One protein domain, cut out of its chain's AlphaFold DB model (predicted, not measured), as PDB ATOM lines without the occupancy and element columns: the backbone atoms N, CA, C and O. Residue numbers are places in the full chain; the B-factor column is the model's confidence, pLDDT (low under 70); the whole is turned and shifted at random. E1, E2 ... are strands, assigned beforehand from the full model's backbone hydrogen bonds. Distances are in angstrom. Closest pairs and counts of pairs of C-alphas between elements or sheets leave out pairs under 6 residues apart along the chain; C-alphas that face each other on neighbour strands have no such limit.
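This is residues 2 to 52 of the 155 residues of the protein "fibrinogen C domain-containing protein 1-A-like" of Drosophila rhopaloa (UniProt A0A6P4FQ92). This part has little regular structure: a long tail, residues 2 to 11, sticks out from a small body of loops round one short hairpin of two strands, E1 and E2. The tail makes much of the length, and the loop between the strands folds back to pair them antiparallel. The printed part has 51 residues, 9 of them in E1 and then E2, with no named helix; the class is all strand. It is only just loose, close to extended, with a radius of gyration of the C-alphas of 14.7 A and spans of 55 by 25 by 13 A.

Residues 2 to 26 hold no named element, from C-alpha 2 at (36.874, 3.959, -9.913). E1, residues 27 to 30, begins at (-1.256, -8.347, -14.732) and is 9.5 A long. E2, residues 38 to 42, is 12.4 A long and ends at (-3.285, -13.014, -17.558).

E1 and E2 form a hairpin, antiparallel at 133 degrees. The C-alphas of Met 29 and Tyr 39 face each other at 4.2 A. N 28 and O 40, 2.9 A, and N 40 and O 28, 2.8 A, are within hydrogen-bond range.

The C-alphas farthest apart, of Lys 2 and Leu 47, are 55.2 A apart. Without residues 2 to 11, which stand free, the body spans 32 by 15 by 13 A. The printed part has no cut, and the link from E1 to E2 is short. Mean pLDDT of the printed part is 71.1, with residues 2 to 11, 19 to 24 and 45 to 48 under 70.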
ATOM      1  N   LYS A   2      37.561   3.864  -8.619       31.22
ATOM      2  CA  LYS A   2      36.874   3.959  -9.913       31.22
ATOM      3  C   LYS A   2      35.576   3.195  -9.719       31.22
ATOM      4  O   LYS A   2      35.615   1.977  -9.574       31.22
ATOM      5  N   GLU A   3      34.479   3.927  -9.578       33.53
ATOM      6  CA  GLU A   3      33.151   3.330  -9.524       33.53
ATOM      7  C   GLU A   3      32.816   2.745 -10.895       33.53
ATOM      8  O   GLU A   3      33.116   3.331 -11.937       33.53
ATOM      9  N   SER A   4      32.277   1.530 -10.876       37.25
ATOM     10  CA  SER A   4      31.862   0.794 -12.062       37.25
ATOM     11  C   SER A   4      30.393   1.101 -12.322       37.25
ATOM     12  O   SER A   4      29.553   0.952 -11.440       37.25
ATOM     13  N   PHE A   5      30.094   1.558 -13.536       39.28
ATOM     14  CA  PHE A   5      28.725   1.718 -14.005       39.28
ATOM     15  C   PHE A   5      28.085   0.335 -14.149       39.28
ATOM     16  O   PHE A   5      28.571  -0.511 -14.901       39.28
ATOM     17  N   SER A   6      27.002   0.103 -13.411       39.84
ATOM     18  CA  SER A   6      26.139  -1.063 -13.564       39.84
ATOM     19  C   SER A   6      25.483  -1.039 -14.943       39.84
ATOM     20  O   SER A   6      24.757  -0.105 -15.277       39.84
ATOM     21  N   GLN A   7      25.738  -2.073 -15.733       43.91
ATOM     22  CA  GLN A   7      25.121  -2.278 -17.035       43.91
ATOM     23  C   GLN A   7      23.631  -2.606 -16.842       43.91
ATOM     24  O   GLN A   7      23.294  -3.665 -16.308       43.91
ATOM     25  N   GLU A   8      22.740  -1.688 -17.229       45.78
ATOM     26  CA  GLU A   8      21.293  -1.930 -17.280       45.78
ATOM     27  C   GLU A   8      21.018  -3.119 -18.209       45.78
ATOM     28  O   GLU A   8      21.387  -3.121 -19.386       45.78
ATOM     29  N   ARG A   9      20.391  -4.171 -17.669       51.78
ATOM     30  CA  ARG A   9      19.806  -5.232 -18.491       51.78
ATOM     31  C   ARG A   9      18.702  -4.591 -19.327       51.78
ATOM     32  O   ARG A   9      17.817  -3.959 -18.767       51.78
ATOM     33  N   ALA A  10      18.733  -4.785 -20.644       51.56
ATOM     34  CA  ALA A  10      17.550  -4.559 -21.461       51.56
ATOM     35  C   ALA A  10      16.437  -5.456 -20.904       51.56
ATOM     36  O   ALA A  10      16.577  -6.682 -20.910       51.56
ATOM     37  N   ASP A  11      15.383  -4.857 -20.361       57.72
ATOM     38  CA  ASP A  11      14.239  -5.595 -19.845       57.72
ATOM     39  C   ASP A  11      13.557  -6.325 -21.010       57.72
ATOM     40  O   ASP A  11      12.804  -5.744 -21.790       57.72
ATOM     41  N   ILE A  12      13.859  -7.614 -21.171       72.69
ATOM     42  CA  ILE A  12      13.193  -8.464 -22.158       72.69
ATOM     43  C   ILE A  12      11.813  -8.805 -21.595       72.69
ATOM     44  O   ILE A  12      11.672  -9.706 -20.764       72.69
ATOM     45  N   TYR A  13      10.792  -8.074 -22.036       80.25
ATOM     46  CA  TYR A  13       9.409  -8.368 -21.672       80.25
ATOM     47  C   TYR A  13       8.886  -9.590 -22.442       80.25
ATOM     48  O   TYR A  13       9.202  -9.773 -23.622       80.25
ATOM     49  N   PRO A  14       8.072 -10.449 -21.806       85.69
ATOM     50  CA  PRO A  14       7.465 -11.586 -22.485       85.69
ATOM     51  C   PRO A  14       6.470 -11.126 -23.561       85.69
ATOM     52  O   PRO A  14       5.838 -10.078 -23.454       85.69
ATOM     53  N   THR A  15       6.275 -11.949 -24.589       85.06
ATOM     54  CA  THR A  15       5.310 -11.684 -25.672       85.06
ATOM     55  C   THR A  15       3.912 -12.244 -25.379       85.06
ATOM     56  O   THR A  15       2.970 -11.998 -26.128       85.06
ATOM     57  N   SER A  16       3.764 -13.036 -24.308       82.25
ATOM     58  CA  SER A  16       2.510 -13.688 -23.915       82.25
ATOM     59  C   SER A  16       2.491 -14.053 -22.426       82.25
ATOM     60  O   SER A  16       3.514 -14.003 -21.743       82.25
ATOM     61  N   CYS A  17       1.334 -14.503 -21.935       84.25
ATOM     62  CA  CYS A  17       1.164 -14.978 -20.560       84.25
ATOM     63  C   CYS A  17       1.783 -16.368 -20.285       84.25
ATOM     64  O   CYS A  17       1.648 -16.870 -19.174       84.25
ATOM     65  N   LEU A  18       2.454 -17.011 -21.254       78.38
ATOM     66  CA  LEU A  18       3.014 -18.367 -21.103       78.38
ATOM     67  C   LEU A  18       4.414 -18.415 -20.439       78.38
ATOM     68  O   LEU A  18       5.045 -19.469 -20.427       78.38
ATOM     69  N   SER A  19       4.961 -17.310 -19.920       67.31
ATOM     70  CA  SER A  19       6.307 -17.365 -19.319       67.31
ATOM     71  C   SER A  19       6.312 -18.020 -17.927       67.31
ATOM     72  O   SER A  19       5.360 -17.915 -17.151       67.31
ATOM     73  N   THR A  20       7.407 -18.718 -17.617       57.41
ATOM     74  CA  THR A  20       7.609 -19.537 -16.409       57.41
ATOM     75  C   THR A  20       7.579 -18.752 -15.092       57.41
ATOM     76  O   THR A  20       7.385 -19.358 -14.044       57.41
ATOM     77  N   ASP A  21       7.702 -17.423 -15.136       58.28
ATOM     78  CA  ASP A  21       7.710 -16.534 -13.960       58.28
ATOM     79  C   ASP A  21       6.310 -15.957 -13.620       58.28
ATOM     80  O   ASP A  21       6.144 -15.149 -12.705       58.28
ATOM     81  N   ASN A  22       5.268 -16.360 -14.363       59.53
ATOM     82  CA  ASN A  22       3.965 -15.679 -14.376       59.53
ATOM     83  C   ASN A  22       2.825 -16.403 -13.656       59.53
ATOM     84  O   ASN A  22       1.700 -15.905 -13.685       59.53
ATOM     85  N   GLN A  23       3.064 -17.546 -13.007       58.38
ATOM     86  CA  GLN A  23       1.958 -18.348 -12.454       58.38
ATOM     87  C   GLN A  23       1.117 -17.604 -11.398       58.38
ATOM     88  O   GLN A  23      -0.040 -17.955 -11.189       58.38
ATOM     89  N   ASN A  24       1.650 -16.528 -10.801       63.84
ATOM     90  CA  ASN A  24       0.978 -15.746  -9.756       63.84
ATOM     91  C   ASN A  24       0.679 -14.282 -10.134       63.84
ATOM     92  O   ASN A  24       0.219 -13.521  -9.281       63.84
ATOM     93  N   ARG A  25       0.943 -13.845 -11.375       70.69
ATOM     94  CA  ARG A  25       0.739 -12.441 -11.779       70.69
ATOM     95  C   ARG A  25      -0.581 -12.270 -12.527       70.69
ATOM     96  O   ARG A  25      -0.757 -12.786 -13.623       70.69
ATOM     97  N   SER A  26      -1.495 -11.491 -11.947       74.88
ATOM     98  CA  SER A  26      -2.785 -11.143 -12.563       74.88
ATOM     99  C   SER A  26      -2.666 -10.102 -13.681       74.88
ATOM    100  O   SER A  26      -3.550 -10.019 -14.532       74.88
ATOM    101  N   SER A  27      -1.584  -9.317 -13.686       82.62
ATOM    102  CA  SER A  27      -1.256  -8.347 -14.732       82.62
ATOM    103  C   SER A  27       0.231  -8.406 -15.079       82.62
ATOM    104  O   SER A  27       1.077  -8.577 -14.200       82.62
ATOM    105  N   LEU A  28       0.540  -8.297 -16.369       86.81
ATOM    106  CA  LEU A  28       1.884  -8.447 -16.921       86.81
ATOM    107  C   LEU A  28       2.093  -7.431 -18.037       86.81
ATOM    108  O   LEU A  28       1.209  -7.256 -18.870       86.81
ATOM    109  N   MET A  29       3.257  -6.787 -18.082       87.06
ATOM    110  CA  MET A  29       3.631  -5.996 -19.249       87.06
ATOM    111  C   MET A  29       4.155  -6.930 -20.337       87.06
ATOM    112  O   MET A  29       5.118  -7.663 -20.110       87.06
ATOM    113  N   VAL A  30       3.503  -6.912 -21.495       87.38
ATOM    114  CA  VAL A  30       3.917  -7.672 -22.673       87.38
ATOM    115  C   VAL A  30       4.394  -6.730 -23.760       87.38
ATOM    116  O   VAL A  30       3.906  -5.606 -23.879       87.38
ATOM    117  N   GLN A  31       5.329  -7.203 -24.574       89.06
ATOM    118  CA  GLN A  31       5.812  -6.469 -25.734       89.06
ATOM    119  C   GLN A  31       5.630  -7.330 -26.978       89.06
ATOM    120  O   GLN A  31       6.227  -8.395 -27.105       89.06
ATOM    121  N   VAL A  32       4.777  -6.876 -27.892       85.94
ATOM    122  CA  VAL A  32       4.559  -7.534 -29.186       85.94
ATOM    123  C   VAL A  32       5.318  -6.782 -30.282       85.94
ATOM    124  O   VAL A  32       5.521  -5.571 -30.161       85.94
ATOM    125  N   PRO A  33       5.742  -7.457 -31.366       86.62
ATOM    126  CA  PRO A  33       6.438  -6.793 -32.462       86.62
ATOM    127  C   PRO A  33       5.654  -5.589 -33.005       86.62
ATOM    128  O   PRO A  33       4.442  -5.656 -33.218       86.62
ATOM    129  N   GLY A  34       6.356  -4.476 -33.220       87.75
ATOM    130  CA  GLY A  34       5.784  -3.259 -33.801       87.75
ATOM    131  C   GLY A  34       4.932  -2.404 -32.857       87.75
ATOM    132  O   GLY A  34       4.364  -1.421 -33.322       87.75
ATOM    133  N   HIS A  35       4.846  -2.732 -31.563       86.00
ATOM    134  CA  HIS A  35       4.061  -1.958 -30.597       86.00
ATOM    135  C   HIS A  35       4.858  -1.675 -29.313       86.00
ATOM    136  O   HIS A  35       5.667  -2.512 -28.896       86.00
ATOM    137  N   PRO A  36       4.634  -0.518 -28.657       89.38
ATOM    138  CA  PRO A  36       5.118  -0.287 -27.300       89.38
ATOM    139  C   PRO A  36       4.610  -1.372 -26.345       89.38
ATOM    140  O   PRO A  36       3.541  -1.942 -26.563       89.38
ATOM    141  N   GLY A  37       5.362  -1.644 -25.279       87.94
ATOM    142  CA  GLY A  37       4.906  -2.558 -24.237       87.94
ATOM    143  C   GLY A  37       3.610  -2.065 -23.586       87.94
ATOM    144  O   GLY A  37       3.429  -0.864 -23.382       87.94
ATOM    145  N   PHE A  38       2.705  -2.985 -23.262       89.75
ATOM    146  CA  PHE A  38       1.441  -2.669 -22.597       89.75
ATOM    147  C   PHE A  38       1.065  -3.735 -21.572       89.75
ATOM    148  O   PHE A  38       1.460  -4.897 -21.675       89.75
ATOM    149  N   TYR A  39       0.299  -3.333 -20.561       89.00
ATOM    150  CA  TYR A  39      -0.178  -4.249 -19.533       89.00
ATOM    151  C   TYR A  39      -1.358  -5.073 -20.034       89.00
ATOM    152  O   TYR A  39      -2.322  -4.543 -20.585       89.00
ATOM    153  N   VAL A  40      -1.302  -6.375 -19.778       87.62
ATOM    154  CA  VAL A  40      -2.378  -7.324 -20.052       87.62
ATOM    155  C   VAL A  40      -2.748  -8.075 -18.791       87.62
ATOM    156  O   VAL A  40      -1.902  -8.334 -17.936       87.62
ATOM    157  N   ALA A  41      -4.021  -8.446 -18.682       86.88
ATOM    158  CA  ALA A  41      -4.460  -9.383 -17.665       86.88
ATOM    159  C   ALA A  41      -4.191 -10.815 -18.145       86.88
ATOM    160  O   ALA A  41      -4.627 -11.203 -19.234       86.88
ATOM    161  N   CYS A  42      -3.494 -11.591 -17.320       84.81
ATOM    162  CA  CYS A  42      -3.285 -13.014 -17.558       84.81
ATOM    163  C   CYS A  42      -4.338 -13.807 -16.788       84.81
ATOM    164  O   CYS A  42      -4.578 -13.545 -15.606       84.81
ATOM    165  N   ASP A  43      -4.988 -14.761 -17.456       80.75
ATOM    166  CA  ASP A  43      -5.903 -15.653 -16.754       80.75
ATOM    167  C   ASP A  43      -5.099 -16.628 -15.888       80.75
ATOM    168  O   ASP A  43      -4.300 -17.420 -16.386       80.75
ATOM    169  N   THR A  44      -5.298 -16.532 -14.575       73.06
ATOM    170  CA  THR A  44      -4.721 -17.434 -13.568       73.06
ATOM    171  C   THR A  44      -5.762 -18.426 -13.042       73.06
ATOM    172  O   THR A  44      -5.551 -19.078 -12.019       73.06
ATOM    173  N   SER A  45      -6.931 -18.498 -13.689       67.00
ATOM    174  CA  SER A  45      -8.033 -19.340 -13.241       67.00
ATOM    175  C   SER A  45      -7.798 -20.797 -13.645       67.00
ATOM    176  O   SER A  45      -7.181 -21.080 -14.665       67.00
ATOM    177  N   GLN A  46      -8.341 -21.746 -12.878       63.19
ATOM    178  CA  GLN A  46      -8.324 -23.168 -13.254       63.19
ATOM    179  C   GLN A  46      -9.306 -23.502 -14.395       63.19
ATOM    180  O   GLN A  46      -9.480 -24.671 -14.727       63.19
ATOM    181  N   LEU A  47     -10.002 -22.505 -14.967       64.25
ATOM    182  CA  LEU A  47     -11.011 -22.735 -16.006       64.25
ATOM    183  C   LEU A  47     -10.381 -23.180 -17.330       64.25
ATOM    184  O   LEU A  47     -11.031 -23.875 -18.108       64.25
ATOM    185  N   ALA A  48      -9.134 -22.785 -17.586       66.44
ATOM    186  CA  ALA A  48      -8.368 -23.192 -18.752       66.44
ATOM    187  C   ALA A  48      -6.888 -23.395 -18.381       66.44
ATOM    188  O   ALA A  48      -6.424 -22.954 -17.333       66.44
ATOM    189  N   GLU A  49      -6.138 -24.078 -19.246       72.69
ATOM    190  CA  GLU A  49      -4.674 -24.177 -19.145       72.69
ATOM    191  C   GLU A  49      -4.003 -22.790 -19.102       72.69
ATOM    192  O   GLU A  49      -4.559 -21.824 -19.609       72.69
ATOM    193  N   LEU A  50      -2.772 -22.684 -18.591       75.50
ATOM    194  CA  LEU A  50      -2.037 -21.414 -18.518       75.50
ATOM    195  C   LEU A  50      -1.797 -20.757 -19.896       75.50
ATOM    196  O   LEU A  50      -1.806 -21.403 -20.952       75.50
ATOM    197  N   GLY A  51      -1.505 -19.452 -19.866       77.06
ATOM    198  CA  GLY A  51      -1.011 -18.698 -21.024       77.06
ATOM    199  C   GLY A  51      -2.044 -17.854 -21.768       77.06
ATOM    200  O   GLY A  51      -1.722 -17.307 -22.822       77.06
ATOM    201  N   TRP A  52      -3.260 -17.722 -21.242       82.94
ATOM    202  CA  TRP A  52      -4.307 -16.895 -21.842       82.94
ATOM    203  C   TRP A  52      -4.145 -15.414 -21.510       82.94
ATOM    204  O   TRP A  52      -4.069 -15.020 -20.347       82.94
TER     205      TRP A  52